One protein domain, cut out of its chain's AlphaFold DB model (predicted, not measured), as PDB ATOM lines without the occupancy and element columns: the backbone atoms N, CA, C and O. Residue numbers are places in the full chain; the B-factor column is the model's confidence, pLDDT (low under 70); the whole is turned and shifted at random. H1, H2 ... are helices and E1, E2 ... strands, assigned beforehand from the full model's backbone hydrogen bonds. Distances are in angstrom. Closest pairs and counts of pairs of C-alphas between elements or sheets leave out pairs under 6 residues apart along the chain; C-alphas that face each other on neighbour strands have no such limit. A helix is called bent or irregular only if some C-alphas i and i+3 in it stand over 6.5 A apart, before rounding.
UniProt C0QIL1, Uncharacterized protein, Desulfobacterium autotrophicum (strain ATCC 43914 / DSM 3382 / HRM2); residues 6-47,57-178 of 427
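Overview. This is residues 6 to 47 and 57 to 178 of the 427 residues of an uncharacterized protein of Desulfobacterium autotrophicum (strain ATCC 43914 / DSM 3382 / HRM2) (UniProt C0QIL1). A rod with a small three-stranded sheet at one end: H1 and H2 cover one face of the sheet E1 E3 E2, and beyond them crossing helices, gathered round H8, run to the far end, where the helical hairpin of H5 and H6a reaches out. H4 packs on H1 and on H8, bridging the two parts. The printed part has 164 residues, with eight named helices and three named strands in the order H1 E1 H2 E2 E3 H3 H4 H5 H6 H7 H8, and its class is mostly helix. The sheet is all antiparallel. The whole is compact, with a radius of gyration of the C-alphas of 16.0 A, and spans 58 by 27 by 24 A.

Arrangement. E3, residues 58 to 62, is the inner strand between the edge strands E1, residues 22 to 25, and E2, residues 42 to 44. E1 and E3 are antiparallel at 160 degrees, with N 23 and O 60, 2.9 A apart, within hydrogen-bond range. E3 and E2 are antiparallel at 144 degrees, with N 43 and O 61 at 2.8 A. H1, residues 6 to 20, and H2, residues 28 to 38, are on the same face of the sheet, giving two layers, helices on one face of a sheet. H1 is over E1 at a height over the sheet of 9.1 A; H2, at 8.8 A, is over E3 and only just over E2, where 3 of its C-alphas fall. E1, H2 and E2 form a split strand-helix-strand unit, two strands running the same way with a helix between them in the chain and E3 between them in the sheet; its crossover is right-handed. H3, residues 64 to 69, only grazes the sheet, with residues 64 to 67. H4, residues 76 to 84, touches H1 at a steep tilt of 52 degrees, the closest C-alphas being those of Leu 14 and Val 80, 6.2 A. The hub is H8, residues 157 to 174, which is irregular, with C-alphas 158 and 161 7.0 A apart, and has a kink of 26 degrees near residue 164. H8 touches H4 at a steep tilt of 60 degrees, with the C-alphas of Ala 82 and Ala 170 closest at 4.6 A. H6, residues 111 to 134, was assigned as one helix by its hydrogen bonds but is bent, with C-alphas 120 and 123 9.1 A apart; its arms are H6a, residues 111 to 120, and the irregular H6b, residues 123 to 134, where C-alphas 130 and 133 are 7.4 A apart. H6b touches H8, closest at the C-alphas of Ala 124 and Ser 168, 4.9 A. H5, residues 88 to 107, forms a hairpin with H6a, at a shallow tilt of 21 degrees, opposite ways; their closest C-alphas are those of Ala 105 and Leu 114, 6.0 A. H7, residues 143 to 150, touches H4, closest at the C-alphas of Asn 77 and Leu 149, 4.8 A. Every O i to N i+4 pair is within hydrogen-bond range in H2, H3, H4, H6a and H7, against 10 of 11 in H1, 14 of 16 in H5, 5 of 8 in H6b and 12 of 14 in H8.

Along the chain. H1 begins at C-alpha 6, (52.758, 45.008, 2.691), and measures 21.7 A from first to last C-alpha. H5 measures 27.6 A, H8 25.9 A, H6b 19.4 A, H2 14.7 A and H6a 14.3 A. E3, the longest strand, measures 13.7 A from C-alpha 58 at (49.429, 59.915, 10.294). H8 ends at C-alpha 174, (37.062, 43.303, 17.409).

Size, cuts and confidence. The two C-alphas farthest apart are those of Pro 47 and Lys 109, 57.9 A. Residues 48 to 56 are cut out, and C-alphas 47 and 57 are 9.0 A apart across the cut, in the link from E2 to E3. Of the links printed whole, none is long. The mean pLDDT of the printed part is 92.3, and residues 6 and 47 are under 70.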
ATOM      1  N   PRO A   6      53.697  44.076   2.045       67.62
ATOM      2  CA  PRO A   6      52.758  45.008   2.691       67.62
ATOM      3  C   PRO A   6      52.682  44.855   4.222       67.62
ATOM      4  O   PRO A   6      52.379  45.810   4.945       67.62
ATOM      5  N   TRP A   7      52.973  43.665   4.753       80.50
ATOM      6  CA  TRP A   7      52.791  43.388   6.181       80.50
ATOM      7  C   TRP A   7      54.022  43.672   7.026       80.50
ATOM      8  O   TRP A   7      53.859  44.000   8.199       80.50
ATOM      9  N   LEU A   8      55.233  43.634   6.461       86.38
ATOM     10  CA  LEU A   8      56.452  43.888   7.231       86.38
ATOM     11  C   LEU A   8      56.457  45.309   7.811       86.38
ATOM     12  O   LEU A   8      56.686  45.492   9.008       86.38
ATOM     13  N   ALA A   9      56.122  46.304   6.985       90.25
ATOM     14  CA  ALA A   9      55.985  47.687   7.432       90.25
ATOM     15  C   ALA A   9      54.880  47.825   8.493       90.25
ATOM     16  O   ALA A   9      55.087  48.467   9.523       90.25
ATOM     17  N   THR A  10      53.735  47.165   8.295       92.38
ATOM     18  CA  THR A  10      52.627  47.149   9.267       92.38
ATOM     19  C   THR A  10      53.068  46.570  10.613       92.38
ATOM     20  O   THR A  10      52.892  47.215  11.645       92.38
ATOM     21  N   VAL A  11      53.715  45.402  10.614       94.12
ATOM     22  CA  VAL A  11      54.253  44.738  11.814       94.12
ATOM     23  C   VAL A  11      55.229  45.653  12.545       94.12
ATOM     24  O   VAL A  11      55.123  45.813  13.759       94.12
ATOM     25  N   GLN A  12      56.151  46.297  11.828       92.44
ATOM     26  CA  GLN A  12      57.107  47.224  12.432       92.44
ATOM     27  C   GLN A  12      56.411  48.414  13.105       92.44
ATOM     28  O   GLN A  12      56.794  48.790  14.213       92.44
ATOM     29  N   ARG A  13      55.369  48.989  12.488       93.00
ATOM     30  CA  ARG A  13      54.610  50.104  13.084       93.00
ATOM     31  C   ARG A  13      53.780  49.678  14.289       93.00
ATOM     32  O   ARG A  13      53.730  50.417  15.269       93.00
ATOM     33  N   LEU A  14      53.190  48.486  14.260       94.38
ATOM     34  CA  LEU A  14      52.487  47.935  15.418       94.38
ATOM     35  C   LEU A  14      53.459  47.660  16.577       94.38
ATOM     36  O   LEU A  14      53.186  48.065  17.702       94.38
ATOM     37  N   LYS A  15      54.637  47.080  16.306       91.62
ATOM     38  CA  LYS A  15      55.700  46.909  17.316       91.62
ATOM     39  C   LYS A  15      56.169  48.239  17.895       91.62
ATOM     40  O   LYS A  15      56.366  48.339  19.103       91.62
ATOM     41  N   GLN A  16      56.315  49.269  17.058       89.06
ATOM     42  CA  GLN A  16      56.610  50.615  17.543       89.06
ATOM     43  C   GLN A  16      55.548  51.071  18.542       89.06
ATOM     44  O   GLN A  16      55.922  51.477  19.627       89.06
ATOM     45  N   LEU A  17      54.254  50.913  18.259       89.56
ATOM     46  CA  LEU A  17      53.189  51.332  19.176       89.56
ATOM     47  C   LEU A  17      53.306  50.693  20.578       89.56
ATOM     48  O   LEU A  17      53.068  51.361  21.579       89.56
ATOM     49  N   PHE A  18      53.747  49.439  20.659       87.25
ATOM     50  CA  PHE A  18      53.994  48.729  21.921       87.25
ATOM     51  C   PHE A  18      55.253  49.198  22.666       87.25
ATOM     52  O   PHE A  18      55.254  49.298  23.894       87.25
ATOM     53  N   ILE A  19      56.331  49.487  21.939       85.19
ATOM     54  CA  ILE A  19      57.613  49.924  22.520       85.19
ATOM     55  C   ILE A  19      57.554  51.399  22.925       85.19
ATOM     56  O   ILE A  19      58.104  51.803  23.944       85.19
ATOM     57  N   LYS A  20      56.896  52.201  22.092       84.50
ATOM     58  CA  LYS A  20      56.954  53.657  22.098       84.50
ATOM     59  C   LYS A  20      55.692  54.333  22.607       84.50
ATOM     60  O   LYS A  20      55.725  55.506  22.949       84.50
ATOM     61  N   GLY A  21      54.564  53.630  22.602       87.25
ATOM     62  CA  GLY A  21      53.260  54.226  22.878       87.25
ATOM     63  C   GLY A  21      52.731  55.078  21.722       87.25
ATOM     64  O   GLY A  21      51.561  55.437  21.740       87.25
ATOM     65  N   VAL A  22      53.541  55.361  20.695       88.12
ATOM     66  CA  VAL A  22      53.158  56.124  19.501       88.12
ATOM     67  C   VAL A  22      53.765  55.494  18.249       88.12
ATOM     68  O   VAL A  22      54.897  55.004  18.264       88.12
ATOM     69  N   CYS A  23      53.030  55.525  17.137       88.56
ATOM     70  CA  CYS A  23      53.564  55.205  15.816       88.56
ATOM     71  C   CYS A  23      53.236  56.309  14.799       88.56
ATOM     72  O   CYS A  23      52.145  56.876  14.803       88.56
ATOM     73  N   ARG A  24      54.209  56.620  13.933       88.12
ATOM     74  CA  ARG A  24      54.139  57.665  12.898       88.12
ATOM     75  C   ARG A  24      54.267  57.033  11.516       88.12
ATOM     76  O   ARG A  24      55.133  56.180  11.304       88.12
ATOM     77  N   VAL A  25      53.423  57.464  10.584       88.50
ATOM     78  CA  VAL A  25      53.296  56.889   9.244       88.50
ATOM     79  C   VAL A  25      53.160  57.995   8.209       88.50
ATOM     80  O   VAL A  25      52.230  58.789   8.253       88.50
ATOM     81  N   GLU A  26      54.077  58.024   7.249       86.25
ATOM     82  CA  GLU A  26      54.070  59.014   6.160       86.25
ATOM     83  C   GLU A  26      53.374  58.472   4.906       86.25
ATOM     84  O   GLU A  26      52.718  59.203   4.169       86.25
ATOM     85  N   GLN A  27      53.455  57.158   4.683       87.69
ATOM     86  CA  GLN A  27      52.845  56.513   3.529       87.69
ATOM     87  C   GLN A  27      51.330  56.349   3.717       87.69
ATOM     88  O   GLN A  27      50.871  55.617   4.594       87.69
ATOM     89  N   ARG A  28      50.544  56.971   2.831       85.50
ATOM     90  CA  ARG A  28      49.074  56.982   2.909       85.50
ATOM     91  C   ARG A  28      48.430  55.592   2.846       85.50
ATOM     92  O   ARG A  28      47.484  55.338   3.582       85.50
ATOM     93  N   SER A  29      48.939  54.682   2.014       87.38
ATOM     94  CA  SER A  29      48.402  53.312   1.921       87.38
ATOM     95  C   SER A  29      48.571  52.535   3.232       87.38
ATOM     96  O   SER A  29      47.626  51.906   3.700       87.38
ATOM     97  N   LEU A  30      49.745  52.644   3.860       89.50
ATOM     98  CA  LEU A  30      50.015  52.045   5.167       89.50
ATOM     99  C   LEU A  30      49.156  52.687   6.264       89.50
ATOM    100  O   LEU A  30      48.686  51.997   7.166       89.50
ATOM    101  N   ALA A  31      48.920  53.999   6.182       88.75
ATOM    102  CA  ALA A  31      48.075  54.709   7.132       88.75
ATOM    103  C   ALA A  31      46.608  54.254   7.079       88.75
ATOM    104  O   ALA A  31      46.018  54.037   8.133       88.75
ATOM    105  N   GLU A  32      46.026  54.053   5.891       89.06
ATOM    106  CA  GLU A  32      44.652  53.534   5.754       89.06
ATOM    107  C   GLU A  32      44.527  52.081   6.242       89.06
ATOM    108  O   GLU A  32      43.549  51.709   6.903       89.06
ATOM    109  N   GLN A  33      45.551  51.260   5.990       90.06
ATOM    110  CA  GLN A  33      45.621  49.904   6.531       90.06
ATOM    111  C   GLN A  33      45.659  49.919   8.064       90.06
ATOM    112  O   GLN A  33      44.856  49.246   8.713       90.06
ATOM    113  N   LEU A  34      46.541  50.729   8.659       92.81
ATOM    114  CA  LEU A  34      46.632  50.873  10.111       92.81
ATOM    115  C   LEU A  34      45.371  51.487  10.708       92.81
ATOM    116  O   LEU A  34      44.939  51.028  11.753       92.81
ATOM    117  N   LYS A  35      44.722  52.441  10.038       91.69
ATOM    118  CA  LYS A  35      43.445  53.016  10.481       91.69
ATOM    119  C   LYS A  35      42.360  51.961  10.641       91.69
ATOM    120  O   LYS A  35      41.634  51.973  11.630       91.69
ATOM    121  N   THR A  36      42.290  51.023   9.702       91.19
ATOM    122  CA  THR A  36      41.337  49.909   9.764       91.19
ATOM    123  C   THR A  36      41.645  48.967  10.932       91.19
ATOM    124  O   THR A  36      40.731  48.517  11.616       91.19
ATOM    125  N   LEU A  37      42.926  48.683  11.181       94.75
ATOM    126  CA  LEU A  37      43.367  47.792  12.260       94.75
ATOM    127  C   LEU A  37      43.268  48.438  13.650       94.75
ATOM    128  O   LEU A  37      42.977  47.749  14.625       94.75
ATOM    129  N   LEU A  38      43.533  49.741  13.742       95.31
ATOM    130  CA  LEU A  38      43.725  50.475  14.991       95.31
ATOM    131  C   LEU A  38      42.489  51.250  15.462       95.31
ATOM    132  O   LEU A  38      42.471  51.699  16.610       95.31
ATOM    133  N   SER A  39      41.456  51.391  14.624       94.12
ATOM    134  CA  SER A  39      40.182  52.003  15.021       94.12
ATOM    135  C   SER A  39      39.678  51.402  16.336       94.12
ATOM    136  O   SER A  39      39.648  50.186  16.492       94.12
ATOM    137  N   GLY A  40      39.330  52.249  17.304       93.19
ATOM    138  CA  GLY A  40      38.807  51.826  18.609       93.19
ATOM    139  C   GLY A  40      39.825  51.215  19.581       93.19
ATOM    140  O   GLY A  40      39.532  51.106  20.768       93.19
ATOM    141  N   ILE A  41      41.035  50.867  19.128       95.19
ATOM    142  CA  ILE A  41      42.075  50.248  19.970       95.19
ATOM    143  C   ILE A  41      43.320  51.127  20.158       95.19
ATOM    144  O   ILE A  41      44.067  50.922  21.116       95.19
ATOM    145  N   ALA A  42      43.517  52.129  19.300       94.50
ATOM    146  CA  ALA A  42      44.498  53.200  19.454       94.50
ATOM    147  C   ALA A  42      43.855  54.551  19.096       94.50
ATOM    148  O   ALA A  42      42.938  54.620  18.276       94.50
ATOM    149  N   ALA A  43      44.306  55.624  19.740       92.94
ATOM    150  CA  ALA A  43      43.784  56.965  19.509       92.94
ATOM    151  C   ALA A  43      44.544  57.641  18.356       92.94
ATOM    152  O   ALA A  43      45.775  57.581  18.330       92.94
ATOM    153  N   PRO A  44      43.861  58.299  17.408       91.81
ATOM    154  CA  PRO A  44      44.543  59.116  16.415       91.81
ATOM    155  C   PRO A  44      45.132  60.376  17.069       91.81
ATOM    156  O   PRO A  44      44.585  60.912  18.034       91.81
ATOM    157  N   ALA A  45      46.237  60.883  16.535       88.50
ATOM    158  CA  ALA A  45      46.733  62.204  16.903       88.50
ATOM    159  C   ALA A  45      45.930  63.302  16.189       88.50
ATOM    160  O   ALA A  45      45.606  63.187  15.005       88.50
ATOM    161  N   CYS A  46      45.631  64.385  16.899       79.62
ATOM    162  CA  CYS A  46      45.167  65.629  16.302       79.62
ATOM    163  C   CYS A  46      46.392  66.406  15.782       79.62
ATOM    164  O   CYS A  46      47.379  66.492  16.522       79.62
ATOM    165  N   PRO A  47      46.357  66.972  14.561       66.38
ATOM    166  CA  PRO A  47      47.423  67.854  14.090       66.38
ATOM    167  C   PRO A  47      47.609  69.033  15.057       66.38
ATOM    168  O   PRO A  47      46.645  69.513  15.664       66.38
ATOM    169  N   PRO A  57      52.217  63.621   8.831       70.88
ATOM    170  CA  PRO A  57      52.213  62.177   9.004       70.88
ATOM    171  C   PRO A  57      50.982  61.729   9.801       70.88
ATOM    172  O   PRO A  57      50.578  62.367  10.771       70.88
ATOM    173  N   PHE A  58      50.442  60.562   9.469       85.12
ATOM    174  CA  PHE A  58      49.429  59.915  10.294       85.12
ATOM    175  C   PHE A  58      50.082  59.376  11.563       85.12
ATOM    176  O   PHE A  58      51.098  58.678  11.502       85.12
ATOM    177  N   GLN A  59      49.501  59.685  12.716       89.31
ATOM    178  CA  GLN A  59      50.023  59.259  14.007       89.31
ATOM    179  C   GLN A  59      48.937  58.580  14.835       89.31
ATOM    180  O   GLN A  59      47.792  59.035  14.877       89.31
ATOM    181  N   TRP A  60      49.324  57.492  15.494       91.75
ATOM    182  CA  TRP A  60      48.475  56.726  16.400       91.75
ATOM    183  C   TRP A  60      49.153  56.579  17.750       91.75
ATOM    184  O   TRP A  60      50.367  56.402  17.823       91.75
ATOM    185  N   ILE A  61      48.348  56.626  18.801       92.31
ATOM    186  CA  ILE A  61      48.765  56.617  20.197       92.31
ATOM    187  C   ILE A  61      48.121  55.403  20.860       92.31
ATOM    188  O   ILE A  61      46.928  55.146  20.682       92.31
ATOM    189  N   ALA A  62      48.907  54.634  21.604       92.06
ATOM    190  CA  ALA A  62      48.421  53.472  22.328       92.06
ATOM    191  C   ALA A  62      47.289  53.880  23.283       92.06
ATOM    192  O   ALA A  62      47.324  54.939  23.904       92.06
ATOM    193  N   ALA A  63      46.272  53.030  23.395       92.62
ATOM    194  CA  ALA A  63      45.126  53.258  24.267       92.62
ATOM    195  C   ALA A  63      44.865  52.033  25.153       92.62
ATOM    196  O   ALA A  63      45.512  50.993  24.999       92.62
ATOM    197  N   LYS A  64      43.890  52.141  26.068       92.44
ATOM    198  CA  LYS A  64      43.539  51.077  27.027       92.44
ATOM    199  C   LYS A  64      43.439  49.683  26.401       92.44
ATOM    200  O   LYS A  64      44.052  48.776  26.962       92.44
ATOM    201  N   PRO A  65      42.722  49.470  25.274       93.75
ATOM    202  CA  PRO A  65      42.577  48.126  24.719       93.75
ATOM    203  C   PRO A  65      43.923  47.539  24.285       93.75
ATOM    204  O   PRO A  65      44.197  46.368  24.526       93.75
ATOM    205  N   LEU A  66      44.810  48.361  23.723       92.62
ATOM    206  CA  LEU A  66      46.141  47.920  23.324       92.62
ATOM    207  C   LEU A  66      47.026  47.556  24.526       92.62
ATOM    208  O   LEU A  66      47.756  46.571  24.478       92.62
ATOM    209  N   LEU A  67      46.955  48.323  25.615       90.69
ATOM    210  CA  LEU A  67      47.718  48.022  26.832       90.69
ATOM    211  C   LEU A  67      47.191  46.760  27.524       90.69
ATOM    212  O   LEU A  67      47.970  45.908  27.941       90.69
ATOM    213  N   ALA A  68      45.867  46.602  27.588       92.19
ATOM    214  CA  ALA A  68      45.228  45.416  28.149       92.19
ATOM    215  C   ALA A  68      45.476  44.156  27.303       92.19
ATOM    216  O   ALA A  68      45.522  43.056  27.851       92.19
ATOM    217  N   LEU A  69      45.697  44.297  25.990       94.44
ATOM    218  CA  LEU A  69      46.045  43.181  25.110       94.44
ATOM    219  C   LEU A  69      47.301  42.442  25.581       94.44
ATOM    220  O   LEU A  69      47.311  41.216  25.548       94.44
ATOM    221  N   ARG A  70      48.323  43.160  26.073       89.69
ATOM    222  CA  ARG A  70      49.568  42.556  26.585       89.69
ATOM    223  C   ARG A  70      49.342  41.583  27.739       89.69
ATOM    224  O   ARG A  70      50.116  40.654  27.891       89.69
ATOM    225  N   GLN A  71      48.273  41.766  28.511       89.38
ATOM    226  CA  GLN A  71      47.921  40.869  29.615       89.38
ATOM    227  C   GLN A  71      47.152  39.621  29.152       89.38
ATOM    228  O   GLN A  71      46.912  38.713  29.941       89.38
ATOM    229  N   ARG A  72      46.736  39.565  27.878       92.00
ATOM    230  CA  ARG A  72      45.961  38.452  27.298       92.00
ATOM    231  C   ARG A  72      46.796  37.532  26.408       92.00
ATOM    232  O   ARG A  72      46.301  36.493  25.981       92.00
ATOM    233  N   VAL A  73      48.032  37.916  26.104       94.12
ATOM    234  CA  VAL A  73      48.937  37.191  25.204       94.12
ATOM    235  C   VAL A  73      50.313  37.057  25.842       94.12
ATOM    236  O   VAL A  73      50.658  37.820  26.736       94.12
ATOM    237  N   ALA A  74      51.113  36.090  25.392       93.75
ATOM    238  CA  ALA A  74      52.400  35.816  26.035       93.75
ATOM    239  C   ALA A  74      53.521  36.768  25.586       93.75
ATOM    240  O   ALA A  74      54.505  36.946  26.301       93.75
ATOM    241  N   THR A  75      53.415  37.352  24.387       93.62
ATOM    242  CA  THR A  75      54.473  38.190  23.804       93.62
ATOM    243  C   THR A  75      53.906  39.350  22.987       93.62
ATOM    244  O   THR A  75      52.797  39.274  22.459       93.62
ATOM    245  N   ASP A  76      54.708  40.399  22.783       92.00
ATOM    246  CA  ASP A  76      54.358  41.498  21.869       92.00
ATOM    247  C   ASP A  76      54.162  41.008  20.419       92.00
ATOM    248  O   ASP A  76      53.385  41.589  19.665       92.00
ATOM    249  N   ASN A  77      54.820  39.914  20.013       95.75
ATOM    250  CA  ASN A  77      54.591  39.295  18.705       95.75
ATOM    251  C   ASN A  77      53.180  38.694  18.601       95.75
ATOM    252  O   ASN A  77      52.501  38.913  17.597       95.75
ATOM    253  N   GLU A  78      52.712  38.003  19.645       96.75
ATOM    254  CA  GLU A  78      51.328  37.521  19.725       96.75
ATOM    255  C   GLU A  78      50.333  38.692  19.746       96.75
ATOM    256  O   GLU A  78      49.291  38.623  19.098       96.75
ATOM    257  N   ALA A  79      50.667  39.799  20.420       96.62
ATOM    258  CA  ALA A  79      49.836  41.003  20.432       96.62
ATOM    259  C   ALA A  79      49.685  41.598  19.022       96.62
ATOM    260  O   ALA A  79      48.578  41.905  18.578       96.62
ATOM    261  N   VAL A  80      50.790  41.703  18.277       97.19
ATOM    262  CA  VAL A  80      50.769  42.132  16.873       97.19
ATOM    263  C   VAL A  80      49.959  41.156  16.016       97.19
ATOM    264  O   VAL A  80      49.129  41.600  15.223       97.19
ATOM    265  N   ALA A  81      50.130  39.843  16.197       97.62
ATOM    266  CA  ALA A  81      49.345  38.835  15.485       97.62
ATOM    267  C   ALA A  81      47.841  38.965  15.766       97.62
ATOM    268  O   ALA A  81      47.041  38.858  14.840       97.62
ATOM    269  N   ALA A  82      47.450  39.256  17.011       97.94
ATOM    270  CA  ALA A  82      46.053  39.451  17.391       97.94
ATOM    271  C   ALA A  82      45.434  40.671  16.693       97.94
ATOM    272  O   ALA A  82      44.320  40.584  16.178       97.94
ATOM    273  N   ILE A  83      46.170  41.785  16.594       97.56
ATOM    274  CA  ILE A  83      45.718  42.970  15.843       97.56
ATOM    275  C   ILE A  83      45.536  42.620  14.365       97.56
ATOM    276  O   ILE A  83      44.505  42.941  13.772       97.56
ATOM    277  N   LEU A  84      46.505  41.924  13.767       96.69
ATOM    278  CA  LEU A  84      46.450  41.505  12.365       96.69
ATOM    279  C   LEU A  84      45.291  40.534  12.094       96.69
ATOM    280  O   LEU A  84      44.600  40.669  11.085       96.69
ATOM    281  N   ALA A  85      45.005  39.621  13.023       96.75
ATOM    282  CA  ALA A  85      43.865  38.709  12.960       96.75
ATOM    283  C   ALA A  85      42.498  39.408  13.083       96.75
ATOM    284  O   ALA A  85      41.468  38.764  12.894       96.75
ATOM    285  N   THR A  86      42.430  40.720  13.338       96.19
ATOM    286  CA  THR A  86      41.162  41.460  13.195       96.19
ATOM    287  C   THR A  86      40.784  41.697  11.724       96.19
ATOM    288  O   THR A  86      39.607  41.957  11.423       96.19
ATOM    289  N   ALA A  87      41.750  41.568  10.802       93.69
ATOM    290  CA  ALA A  87      41.548  41.611   9.360       93.69
ATOM    291  C   ALA A  87      41.186  40.225   8.807       93.69
ATOM    292  O   ALA A  87      41.891  39.235   9.009       93.69
ATOM    293  N   VAL A  88      40.092  40.162   8.039       92.88
ATOM    294  CA  VAL A  88      39.513  38.903   7.534       92.88
ATOM    295  C   VAL A  88      40.509  38.087   6.700       92.88
ATOM    296  O   VAL A  88      40.530  36.864   6.822       92.88
ATOM    297  N   GLY A  89      41.356  38.749   5.903       92.38
ATOM    298  CA  GLY A  89      42.326  38.084   5.023       92.38
ATOM    299  C   GLY A  89      43.420  37.294   5.752       92.38
ATOM    300  O   GLY A  89      43.878  36.278   5.237       92.38
ATOM    301  N   ILE A  90      43.810  37.717   6.959       93.81
ATOM    302  CA  ILE A  90      44.758  36.975   7.809       93.81
ATOM    303  C   ILE A  90      43.999  35.972   8.677       93.81
ATOM    304  O   ILE A  90      44.392  34.815   8.807       93.81
ATOM    305  N   ARG A  91      42.858  36.399   9.223       95.88
ATOM    306  CA  ARG A  91      42.051  35.592  10.135       95.88
ATOM    307  C   ARG A  91      41.513  34.311   9.502       95.88
ATOM    308  O   ARG A  91      41.514  33.271  10.148       95.88
ATOM    309  N   SER A  92      40.991  34.384   8.278       95.69
ATOM    310  CA  SER A  92      40.259  33.269   7.662       95.69
ATOM    311  C   SER A  92      41.124  32.010   7.456       95.69
ATOM    312  O   SER A  92      40.670  30.938   7.865       95.69
ATOM    313  N   PRO A  93      42.367  32.095   6.933       95.88
ATOM    314  CA  PRO A  93      43.279  30.948   6.891       95.88
ATOM    315  C   PRO A  93      43.573  30.348   8.273       95.88
ATOM    316  O   PRO A  93      43.501  29.134   8.444       95.88
ATOM    317  N   TRP A  94      43.829  31.184   9.286       97.25
ATOM    318  CA  TRP A  94      44.096  30.714  10.652       97.25
ATOM    319  C   TRP A  94      42.883  30.022  11.284       97.25
ATOM    320  O   TRP A  94      43.028  28.980  11.923       97.25
ATOM    321  N   LEU A  95      41.674  30.544  11.053       97.31
ATOM    322  CA  LEU A  95      40.435  29.896  11.487       97.31
ATOM    323  C   LEU A  95      40.214  28.547  10.794       97.31
ATOM    324  O   LEU A  95      39.773  27.613  11.452       97.31
ATOM    325  N   SER A  96      40.537  28.420   9.503       97.06
ATOM    326  CA  SER A  96      40.434  27.147   8.770       97.06
ATOM    327  C   SER A  96      41.339  26.064   9.371       97.06
ATOM    328  O   SER A  96      40.903  24.919   9.526       97.06
ATOM    329  N   ILE A  97      42.553  26.435   9.790       97.12
ATOM    330  CA  ILE A  97      43.492  25.527  10.461       97.12
ATOM    331  C   ILE A  97      42.958  25.100  11.829       97.12
ATOM    332  O   ILE A  97      42.891  23.905  12.116       97.12
ATOM    333  N   ILE A  98      42.530  26.046  12.669       97.00
ATOM    334  CA  ILE A  98      41.978  25.712  13.990       97.00
ATOM    335  C   ILE A  98      40.698  24.883  13.863       97.00
ATOM    336  O   ILE A  98      40.525  23.907  14.590       97.00
ATOM    337  N   ALA A  99      39.835  25.192  12.898       96.94
ATOM    338  CA  ALA A  99      38.654  24.395  12.602       96.94
ATOM    339  C   ALA A  99      39.018  22.953  12.194       96.94
ATOM    340  O   ALA A  99      38.329  22.013  12.592       96.94
ATOM    341  N   ALA A 100      40.119  22.751  11.458       95.62
ATOM    342  CA  ALA A 100      40.633  21.415  11.149       95.62
ATOM    343  C   ALA A 100      41.125  20.687  12.406       95.62
ATOM    344  O   ALA A 100      40.754  19.535  12.609       95.62
ATOM    345  N   ARG A 101      41.858  21.369  13.296       94.69
ATOM    346  CA  ARG A 101      42.303  20.802  14.584       94.69
ATOM    347  C   ARG A 101      41.137  20.410  15.492       94.69
ATOM    348  O   ARG A 101      41.167  19.349  16.110       94.69
ATOM    349  N   VAL A 102      40.075  21.217  15.526       93.81
ATOM    350  CA  VAL A 102      38.842  20.891  16.260       93.81
ATOM    351  C   VAL A 102      38.152  19.662  15.656       93.81
ATOM    352  O   VAL A 102      37.726  18.777  16.400       93.81
ATOM    353  N   LYS A 103      38.087  19.547  14.319       92.81
ATOM    354  CA  LYS A 103      37.556  18.348  13.647       92.81
ATOM    355  C   LYS A 103      38.396  17.098  13.916       92.81
ATOM    356  O   LYS A 103      37.819  16.047  14.173       92.81
ATOM    357  N   GLU A 104      39.724  17.205  13.885       91.81
ATOM    358  CA  GLU A 104      40.637  16.108  14.229       91.81
ATOM    359  C   GLU A 104      40.387  15.622  15.666       91.81
ATOM    360  O   GLU A 104      40.159  14.432  15.880       91.81
ATOM    361  N   ALA A 105      40.328  16.537  16.640       89.44
ATOM    362  CA  ALA A 105      40.053  16.201  18.040       89.44
ATOM    363  C   ALA A 105      38.672  15.545  18.230       89.44
ATOM    364  O   ALA A 105      38.539  14.570  18.974       89.44
ATOM    365  N   SER A 106      37.652  16.042  17.520       86.94
ATOM    366  CA  SER A 106      36.305  15.462  17.519       86.94
ATOM    367  C   SER A 106      36.286  14.047  16.928       86.94
ATOM    368  O   SER A 106      35.725  13.135  17.538       86.94
ATOM    369  N   GLY A 107      36.951  13.832  15.786       87.75
ATOM    370  CA  GLY A 107      37.041  12.526  15.125       87.75
ATOM    371  C   GLY A 107      37.769  11.472  15.964       87.75
ATOM    372  O   GLY A 107      37.389  10.303  15.952       87.75
ATOM    373  N   LEU A 108      38.757  11.894  16.755       87.31
ATOM    374  CA  LEU A 108      39.487  11.041  17.699       87.31
ATOM    375  C   LEU A 108      38.741  10.807  19.024       87.31
ATOM    376  O   LEU A 108      39.260  10.108  19.892       87.31
ATOM    377  N   LYS A 109      37.538  11.375  19.201       81.75
ATOM    378  CA  LYS A 109      36.758  11.342  20.453       81.75
ATOM    379  C   LYS A 109      37.543  11.858  21.672       81.75
ATOM    380  O   LYS A 109      37.272  11.459  22.802       81.75
ATOM    381  N   ALA A 110      38.487  12.774  21.455       85.88
ATOM    382  CA  ALA A 110      39.293  13.390  22.505       85.88
ATOM    383  C   ALA A 110      38.528  14.563  23.146       85.88
ATOM    384  O   ALA A 110      38.810  15.733  22.880       85.88
ATOM    385  N   SER A 111      37.522  14.247  23.965       87.00
ATOM    386  CA  SER A 111      36.622  15.233  24.585       87.00
ATOM    387  C   SER A 111      37.365  16.299  25.393       87.00
ATOM    388  O   SER A 111      37.053  17.480  25.274       87.00
ATOM    389  N   GLU A 112      38.386  15.911  26.157       89.56
ATOM    390  CA  GLU A 112      39.188  16.832  26.971       89.56
ATOM    391  C   GLU A 112      39.948  17.854  26.119       89.56
ATOM    392  O   GLU A 112      39.943  19.045  26.424       89.56
ATOM    393  N   VAL A 113      40.541  17.411  25.006       88.94
ATOM    394  CA  VAL A 113      41.264  18.285  24.069       88.94
ATOM    395  C   VAL A 113      40.304  19.278  23.420       88.94
ATOM    396  O   VAL A 113      40.621  20.460  23.290       88.94
ATOM    397  N   LEU A 114      39.104  18.825  23.051       89.69
ATOM    398  CA  LEU A 114      38.081  19.696  22.479       89.69
ATOM    399  C   LEU A 114      37.618  20.759  23.486       89.69
ATOM    400  O   LEU A 114      37.553  21.936  23.135       89.69
ATOM    401  N   VAL A 115      37.376  20.376  24.744       90.75
ATOM    402  CA  VAL A 115      37.036  21.322  25.821       90.75
ATOM    403  C   VAL A 115      38.156  22.340  26.025       90.75
ATOM    404  O   VAL A 115      37.877  23.536  26.107       90.75
ATOM    405  N   GLN A 116      39.418  21.906  26.048       92.00
ATOM    406  CA  GLN A 116      40.565  22.808  26.182       92.00
ATOM    407  C   GLN A 116      40.661  23.803  25.019       92.00
ATOM    408  O   GLN A 116      40.811  24.999  25.264       92.00
ATOM    409  N   LEU A 117      40.530  23.343  23.771       91.62
ATOM    410  CA  LEU A 117      40.577  24.209  22.589       91.62
ATOM    411  C   LEU A 117      39.456  25.252  22.608       91.62
ATOM    412  O   LEU A 117      39.718  26.438  22.422       91.62
ATOM    413  N   VAL A 118      38.217  24.830  22.873       91.44
ATOM    414  CA  VAL A 118      37.063  25.740  22.952       91.44
ATOM    415  C   VAL A 118      37.241  26.754  24.085       91.44
ATOM    416  O   VAL A 118      37.014  27.946  23.882       91.44
ATOM    417  N   THR A 119      37.725  26.308  25.246       92.69
ATOM    418  CA  THR A 119      37.997  27.184  26.396       92.69
ATOM    419  C   THR A 119      39.063  28.228  26.064       92.69
ATOM    420  O   THR A 119      38.894  29.400  26.390       92.69
ATOM    421  N   GLN A 120      40.143  27.840  25.378       93.00
ATOM    422  CA  GLN A 120      41.195  28.775  24.963       93.00
ATOM    423  C   GLN A 120      40.715  29.771  23.900       93.00
ATOM    424  O   GLN A 120      41.131  30.929  23.911       93.00
ATOM    425  N   LEU A 121      39.844  29.336  22.987       94.25
ATOM    426  CA  LEU A 121      39.292  30.188  21.935       94.25
ATOM    427  C   LEU A 121      38.344  31.260  22.475       94.25
ATOM    428  O   LEU A 121      38.284  32.345  21.898       94.25
ATOM    429  N   GLY A 122      37.619  30.981  23.563       92.94
ATOM    430  CA  GLY A 122      36.698  31.936  24.178       92.94
ATOM    431  C   GLY A 122      35.731  32.541  23.153       92.94
ATOM    432  O   GLY A 122      35.048  31.821  22.426       92.94
ATOM    433  N   GLU A 123      35.717  33.871  23.044       90.88
ATOM    434  CA  GLU A 123      34.866  34.618  22.100       90.88
ATOM    435  C   GLU A 123      35.095  34.223  20.624       90.88
ATOM    436  O   GLU A 123      34.168  34.273  19.808       90.88
ATOM    437  N   ALA A 124      36.302  33.761  20.274       96.31
ATOM    438  CA  ALA A 124      36.638  33.329  18.919       96.31
ATOM    439  C   ALA A 124      36.045  31.962  18.538       96.31
ATOM    440  O   ALA A 124      36.097  31.591  17.364       96.31
ATOM    441  N   ALA A 125      35.464  31.212  19.483       95.12
ATOM    442  CA  ALA A 125      34.849  29.915  19.196       95.12
ATOM    443  C   ALA A 125      33.734  30.029  18.140       95.12
ATOM    444  O   ALA A 125      33.667  29.207  17.230       95.12
ATOM    445  N   SER A 126      32.942  31.107  18.189       94.44
ATOM    446  CA  SER A 126      31.901  31.401  17.190       94.44
ATOM    447  C   SER A 126      32.463  31.559  15.768       94.44
ATOM    448  O   SER A 126      31.867  31.109  14.788       94.44
ATOM    449  N   TRP A 127      33.652  32.154  15.634       96.12
ATOM    450  CA  TRP A 127      34.331  32.298  14.347       96.12
ATOM    451  C   TRP A 127      34.861  30.965  13.821       96.12
ATOM    452  O   TRP A 127      34.844  30.726  12.610       96.12
ATOM    453  N   VAL A 128      35.337  30.100  14.720       96.12
ATOM    454  CA  VAL A 128      35.809  28.754  14.372       96.12
ATOM    455  C   VAL A 128      34.642  27.882  13.924       96.12
ATOM    456  O   VAL A 128      34.754  27.231  12.888       96.12
ATOM    457  N   GLU A 129      33.512  27.925  14.633       95.12
ATOM    458  CA  GLU A 129      32.289  27.199  14.272       95.12
ATOM    459  C   GLU A 129      31.828  27.551  12.851       95.12
ATOM    460  O   GLU A 129      31.669  26.666  12.008       95.12
ATOM    461  N   ALA A 130      31.744  28.848  12.539       95.31
ATOM    462  CA  ALA A 130      31.408  29.324  11.197       95.31
ATOM    463  C   ALA A 130      32.423  28.885  10.118       95.31
ATOM    464  O   ALA A 130      32.084  28.803   8.937       95.31
ATOM    465  N   SER A 131      33.664  28.580  10.510       95.19
ATOM    466  CA  SER A 131      34.749  28.168   9.610       95.19
ATOM    467  C   SER A 131      34.886  26.645   9.462       95.19
ATOM    468  O   SER A 131      35.659  26.183   8.618       95.19
ATOM    469  N   LEU A 132      34.119  25.842  10.215       94.31
ATOM    470  CA  LEU A 132      34.137  24.374  10.139       94.31
ATOM    471  C   LEU A 132      33.917  23.814   8.725       94.31
ATOM    472  O   LEU A 132      34.617  22.858   8.371       94.31
ATOM    473  N   PRO A 133      33.018  24.349   7.874       93.62
ATOM    474  CA  PRO A 133      32.846  23.834   6.513       93.62
ATOM    475  C   PRO A 133      34.122  23.937   5.666       93.62
ATOM    476  O   PRO A 133      34.394  23.061   4.849       93.62
ATOM    477  N   GLY A 134      34.932  24.974   5.901       90.75
ATOM    478  CA  GLY A 134      36.184  25.242   5.194       90.75
ATOM    479  C   GLY A 134      37.438  24.728   5.901       90.75
ATOM    480  O   GLY A 134      38.533  25.132   5.515       90.75
ATOM    481  N   ALA A 135      37.301  23.895   6.933       93.81
ATOM    482  CA  ALA A 135      38.408  23.375   7.734       93.81
ATOM    483  C   ALA A 135      39.447  22.629   6.882       93.81
ATOM    484  O   ALA A 135      39.119  21.623   6.246       93.81
ATOM    485  N   LYS A 136      40.695  23.106   6.878       93.75
ATOM    486  CA  LYS A 136      41.813  22.505   6.141       93.75
ATOM    487  C   LYS A 136      43.115  22.667   6.916       93.75
ATOM    488  O   LYS A 136      43.423  23.753   7.398       93.75
ATOM    489  N   LEU A 137      43.899  21.594   6.972       92.69
ATOM    490  CA  LEU A 137      45.265  21.634   7.476       92.69
ATOM    491  C   LEU A 137      46.237  21.816   6.303       92.69
ATOM    492  O   LEU A 137      46.739  20.845   5.745       92.69
ATOM    493  N   ALA A 138      46.429  23.057   5.868       93.44
ATOM    494  CA  ALA A 138      47.281  23.384   4.729       93.44
ATOM    495  C   ALA A 138      48.080  24.657   5.002       93.44
ATOM    496  O   ALA A 138      47.628  25.516   5.759       93.44
ATOM    497  N   ALA A 139      49.235  24.774   4.343       93.88
ATOM    498  CA  ALA A 139      50.052  25.977   4.386       93.88
ATOM    499  C   ALA A 139      49.233  27.210   3.987       93.88
ATOM    500  O   ALA A 139      48.466  27.188   3.017       93.88
ATOM    501  N   THR A 140      49.400  28.288   4.744       93.31
ATOM    502  CA  THR A 140      48.769  29.575   4.451       93.31
ATOM    503  C   THR A 140      49.675  30.406   3.530       93.31
ATOM    504  O   THR A 140      50.876  30.140   3.424       93.31
ATOM    505  N   PRO A 141      49.157  31.475   2.897       92.00
ATOM    506  CA  PRO A 141      50.007  32.431   2.185       92.00
ATOM    507  C   PRO A 141      50.891  33.285   3.118       92.00
ATOM    508  O   PRO A 141      51.611  34.153   2.635       92.00
ATOM    509  N   TRP A 142      50.836  33.082   4.439       92.75
ATOM    510  CA  TRP A 142      51.469  33.933   5.448       92.75
ATOM    511  C   TRP A 142      52.611  33.242   6.206       92.75
ATOM    512  O   TRP A 142      53.001  33.721   7.267       92.75
ATOM    513  N   GLY A 143      53.179  32.151   5.683       93.19
ATOM    514  CA  GLY A 143      54.164  31.330   6.404       93.19
ATOM    515  C   GLY A 143      55.370  32.094   6.981       93.19
ATOM    516  O   GLY A 143      55.819  31.790   8.086       93.19
ATOM    517  N   ASP A 144      55.880  33.117   6.288       92.44
ATOM    518  CA  ASP A 144      56.969  33.964   6.805       92.44
ATOM    519  C   ASP A 144      56.517  34.846   7.981       92.44
ATOM    520  O   ASP A 144      57.199  34.925   9.007       92.44
ATOM    521  N   LEU A 145      55.338  35.461   7.861       93.56
ATOM    522  CA  LEU A 145      54.711  36.261   8.916       93.56
ATOM    523  C   LEU A 145      54.397  35.400  10.148       93.56
ATOM    524  O   LEU A 145      54.614  35.821  11.281       93.56
ATOM    525  N   GLU A 146      53.917  34.180   9.929       96.12
ATOM    526  CA  GLU A 146      53.611  33.210  10.978       96.12
ATOM    527  C   GLU A 146      54.867  32.778  11.724       96.12
ATOM    528  O   GLU A 146      54.895  32.843  12.950       96.12
ATOM    529  N   ARG A 147      55.952  32.445  11.015       95.12
ATOM    530  CA  ARG A 147      57.244  32.163  11.658       95.12
ATOM    531  C   ARG A 147      57.727  33.343  12.498       95.12
ATOM    532  O   ARG A 147      58.212  33.138  13.607       95.12
ATOM    533  N   GLN A 148      57.556  34.570  12.003       94.25
ATOM    534  CA  GLN A 148      57.964  35.774  12.724       94.25
ATOM    535  C   GLN A 148      57.128  36.035  13.989       94.25
ATOM    536  O   GLN A 148      57.682  36.471  15.000       94.25
ATOM    537  N   LEU A 149      55.807  35.843  13.927       95.25
ATOM    538  CA  LEU A 149      54.892  36.249  15.000       95.25
ATOM    539  C   LEU A 149      54.494  35.110  15.945       95.25
ATOM    540  O   LEU A 149      54.339  35.338  17.140       95.25
ATOM    541  N   LEU A 150      54.330  33.900  15.416       95.44
ATOM    542  CA  LEU A 150      53.871  32.715  16.145       95.44
ATOM    543  C   LEU A 150      55.030  31.783  16.532       95.44
ATOM    544  O   LEU A 150      54.853  30.908  17.372       95.44
ATOM    545  N   GLY A 151      56.207  31.947  15.914       94.69
ATOM    546  CA  GLY A 151      57.383  31.090  16.110       94.69
ATOM    547  C   GLY A 151      57.396  29.821  15.245       94.69
ATOM    548  O   GLY A 151      58.422  29.149  15.155       94.69
ATOM    549  N   SER A 152      56.296  29.511  14.559       95.12
ATOM    550  CA  SER A 152      56.187  28.433  13.571       95.12
ATOM    551  C   SER A 152      55.118  28.770  12.530       95.12
ATOM    552  O   SER A 152      54.286  29.644  12.761       95.12
ATOM    553  N   VAL A 153      55.111  28.066  11.396       95.81
ATOM    554  CA  VAL A 153      53.997  28.157  10.432       95.81
ATOM    555  C   VAL A 153      52.706  27.602  11.049       95.81
ATOM    556  O   VAL A 153      52.759  26.697  11.892       95.81
ATOM    557  N   ALA A 154      51.560  28.179  10.681       94.69
ATOM    558  CA  ALA A 154      50.290  27.996  11.381       94.69
ATOM    559  C   ALA A 154      49.748  26.560  11.317       94.69
ATOM    560  O   ALA A 154      49.106  26.102  12.260       94.69
ATOM    561  N   GLU A 155      49.996  25.833  10.228       94.50
ATOM    562  CA  GLU A 155      49.461  24.489  10.006       94.50
ATOM    563  C   GLU A 155      50.102  23.420  10.902       94.50
ATOM    564  O   GLU A 155      49.529  22.342  11.095       94.50
ATOM    565  N   LEU A 156      51.272  23.696  11.487       94.81
ATOM    566  CA  LEU A 156      51.971  22.752  12.354       94.81
ATOM    567  C   LEU A 156      51.363  22.729  13.760       94.81
ATOM    568  O   LEU A 156      50.958  23.748  14.312       94.81
ATOM    569  N   ALA A 157      51.351  21.546  14.378       91.50
ATOM    570  CA  ALA A 157      50.773  21.344  15.707       91.50
ATOM    571  C   ALA A 157      51.287  22.328  16.787       91.50
ATOM    572  O   ALA A 157      50.445  22.822  17.544       91.50
ATOM    573  N   PRO A 158      52.590  22.698  16.840       93.06
ATOM    574  CA  PRO A 158      53.103  23.655  17.825       93.06
ATOM    575  C   PRO A 158      52.477  25.058  17.756       93.06
ATOM    576  O   PRO A 158      52.436  25.741  18.778       93.06
ATOM    577  N   ALA A 159      51.948  25.482  16.600       95.38
ATOM    578  CA  ALA A 159      51.306  26.790  16.448       95.38
ATOM    579  C   ALA A 159      49.916  26.856  17.101       95.38
ATOM    580  O   ALA A 159      49.446  27.940  17.441       95.38
ATOM    581  N   THR A 160      49.254  25.710  17.294       94.88
ATOM    582  CA  THR A 160      47.858  25.613  17.762       94.88
ATOM    583  C   THR A 160      47.575  26.415  19.043       94.88
ATOM    584  O   THR A 160      46.686  27.265  19.004       94.88
ATOM    585  N   PRO A 161      48.307  26.232  20.166       94.62
ATOM    586  CA  PRO A 161      48.025  26.983  21.392       94.62
ATOM    587  C   PRO A 161      48.246  28.494  21.233       94.62
ATOM    588  O   PRO A 161      47.516  29.292  21.822       94.62
ATOM    589  N   VAL A 162      49.230  28.900  20.423       96.56
ATOM    590  CA  VAL A 162      49.505  30.315  20.132       96.56
ATOM    591  C   VAL A 162      48.361  30.912  19.314       96.56
ATOM    592  O   VAL A 162      47.828  31.959  19.670       96.56
ATOM    593  N   LEU A 163      47.923  30.217  18.263       96.88
ATOM    594  CA  LEU A 163      46.804  30.631  17.420       96.88
ATOM    595  C   LEU A 163      45.491  30.737  18.196       96.88
ATOM    596  O   LEU A 163      44.760  31.701  17.994       96.88
ATOM    597  N   CYS A 164      45.198  29.805  19.108       96.81
ATOM    598  CA  CYS A 164      44.015  29.897  19.967       96.81
ATOM    599  C   CYS A 164      44.029  31.181  20.813       96.81
ATOM    600  O   CYS A 164      43.038  31.913  20.807       96.81
ATOM    601  N   ARG A 165      45.159  31.509  21.465       96.69
ATOM    602  CA  ARG A 165      45.310  32.772  22.216       96.69
ATOM    603  C   ARG A 165      45.176  33.999  21.318       96.69
ATOM    604  O   ARG A 165      44.436  34.920  21.650       96.69
ATOM    605  N   VAL A 166      45.857  34.001  20.172       97.88
ATOM    606  CA  VAL A 166      45.843  35.104  19.200       97.88
ATOM    607  C   VAL A 166      44.434  35.364  18.672       97.88
ATOM    608  O   VAL A 166      44.001  36.513  18.631       97.88
ATOM    609  N   LEU A 167      43.692  34.320  18.299       98.12
ATOM    610  CA  LEU A 167      42.327  34.445  17.786       98.12
ATOM    611  C   LEU A 167      41.350  34.886  18.877       98.12
ATOM    612  O   LEU A 167      40.525  35.759  18.614       98.12
ATOM    613  N   SER A 168      41.475  34.342  20.090       97.56
ATOM    614  CA  SER A 168      40.700  34.775  21.260       97.56
ATOM    615  C   SER A 168      40.911  36.266  21.546       97.56
ATOM    616  O   SER A 168      39.957  37.039  21.643       97.56
ATOM    617  N   ALA A 169      42.171  36.710  21.561       97.38
ATOM    618  CA  ALA A 169      42.519  38.114  21.719       97.38
ATOM    619  C   ALA A 169      42.015  38.984  20.552       97.38
ATOM    620  O   ALA A 169      41.543  40.096  20.777       97.38
ATOM    621  N   ALA A 170      42.060  38.487  19.314       97.69
ATOM    622  CA  ALA A 170      41.543  39.192  18.142       97.69
ATOM    623  C   ALA A 170      40.013  39.359  18.174       97.69
ATOM    624  O   ALA A 170      39.510  40.409  17.772       97.69
ATOM    625  N   ALA A 171      39.276  38.351  18.655       96.62
ATOM    626  CA  ALA A 171      37.831  38.432  18.882       96.62
ATOM    627  C   ALA A 171      37.489  39.516  19.895       96.62
ATOM    628  O   ALA A 171      36.708  40.417  19.582       96.62
ATOM    629  N   TRP A 172      38.201  39.517  21.018       95.88
ATOM    630  CA  TRP A 172      38.067  40.556  22.023       95.88
ATOM    631  C   TRP A 172      38.387  41.956  21.469       95.88
ATOM    632  O   TRP A 172      37.595  42.877  21.647       95.88
ATOM    633  N   LEU A 173      39.486  42.135  20.722       96.12
ATOM    634  CA  LEU A 173      39.822  43.424  20.092       96.12
ATOM    635  C   LEU A 173      38.743  43.902  19.112       96.12
ATOM    636  O   LEU A 173      38.491  45.103  19.003       96.12
ATOM    637  N   LYS A 174      38.096  42.973  18.396       94.50
ATOM    638  CA  LYS A 174      37.062  43.303  17.409       94.50
ATOM    639  C   LYS A 174      35.869  44.016  18.042       94.50
ATOM    640  O   LYS A 174      35.277  44.857  17.368       94.50
ATOM    641  N   SER A 175      35.570  43.734  19.313       92.69
ATOM    642  CA  SER A 175      34.490  44.398  20.054       92.69
ATOM    643  C   SER A 175      34.688  45.915  20.188       92.69
ATOM    644  O   SER A 175      33.707  46.651  20.216       92.69
ATOM    645  N   PHE A 176      35.935  46.407  20.167       93.69
ATOM    646  CA  PHE A 176      36.239  47.840  20.274       93.69
ATOM    647  C   PHE A 176      36.268  48.558  18.923       93.69
ATOM    648  O   PHE A 176      36.064  49.768  18.869       93.69
ATOM    649  N   GLN A 177      36.523  47.844  17.818       91.00
ATOM    650  CA  GLN A 177      36.763  48.472  16.510       91.00
ATOM    651  C   GLN A 177      35.541  49.205  15.928       91.00
ATOM    652  O   GLN A 177      35.699  50.003  15.001       91.00
ATOM    653  N   SER A 178      34.344  48.964  16.472       87.94
ATOM    654  CA  SER A 178      33.101  49.670  16.133       87.94
ATOM    655  C   SER A 178      33.029  51.096  16.691       87.94
ATOM    656  O   SER A 178      32.302  51.917  16.135       87.94
TER     657      SER A 178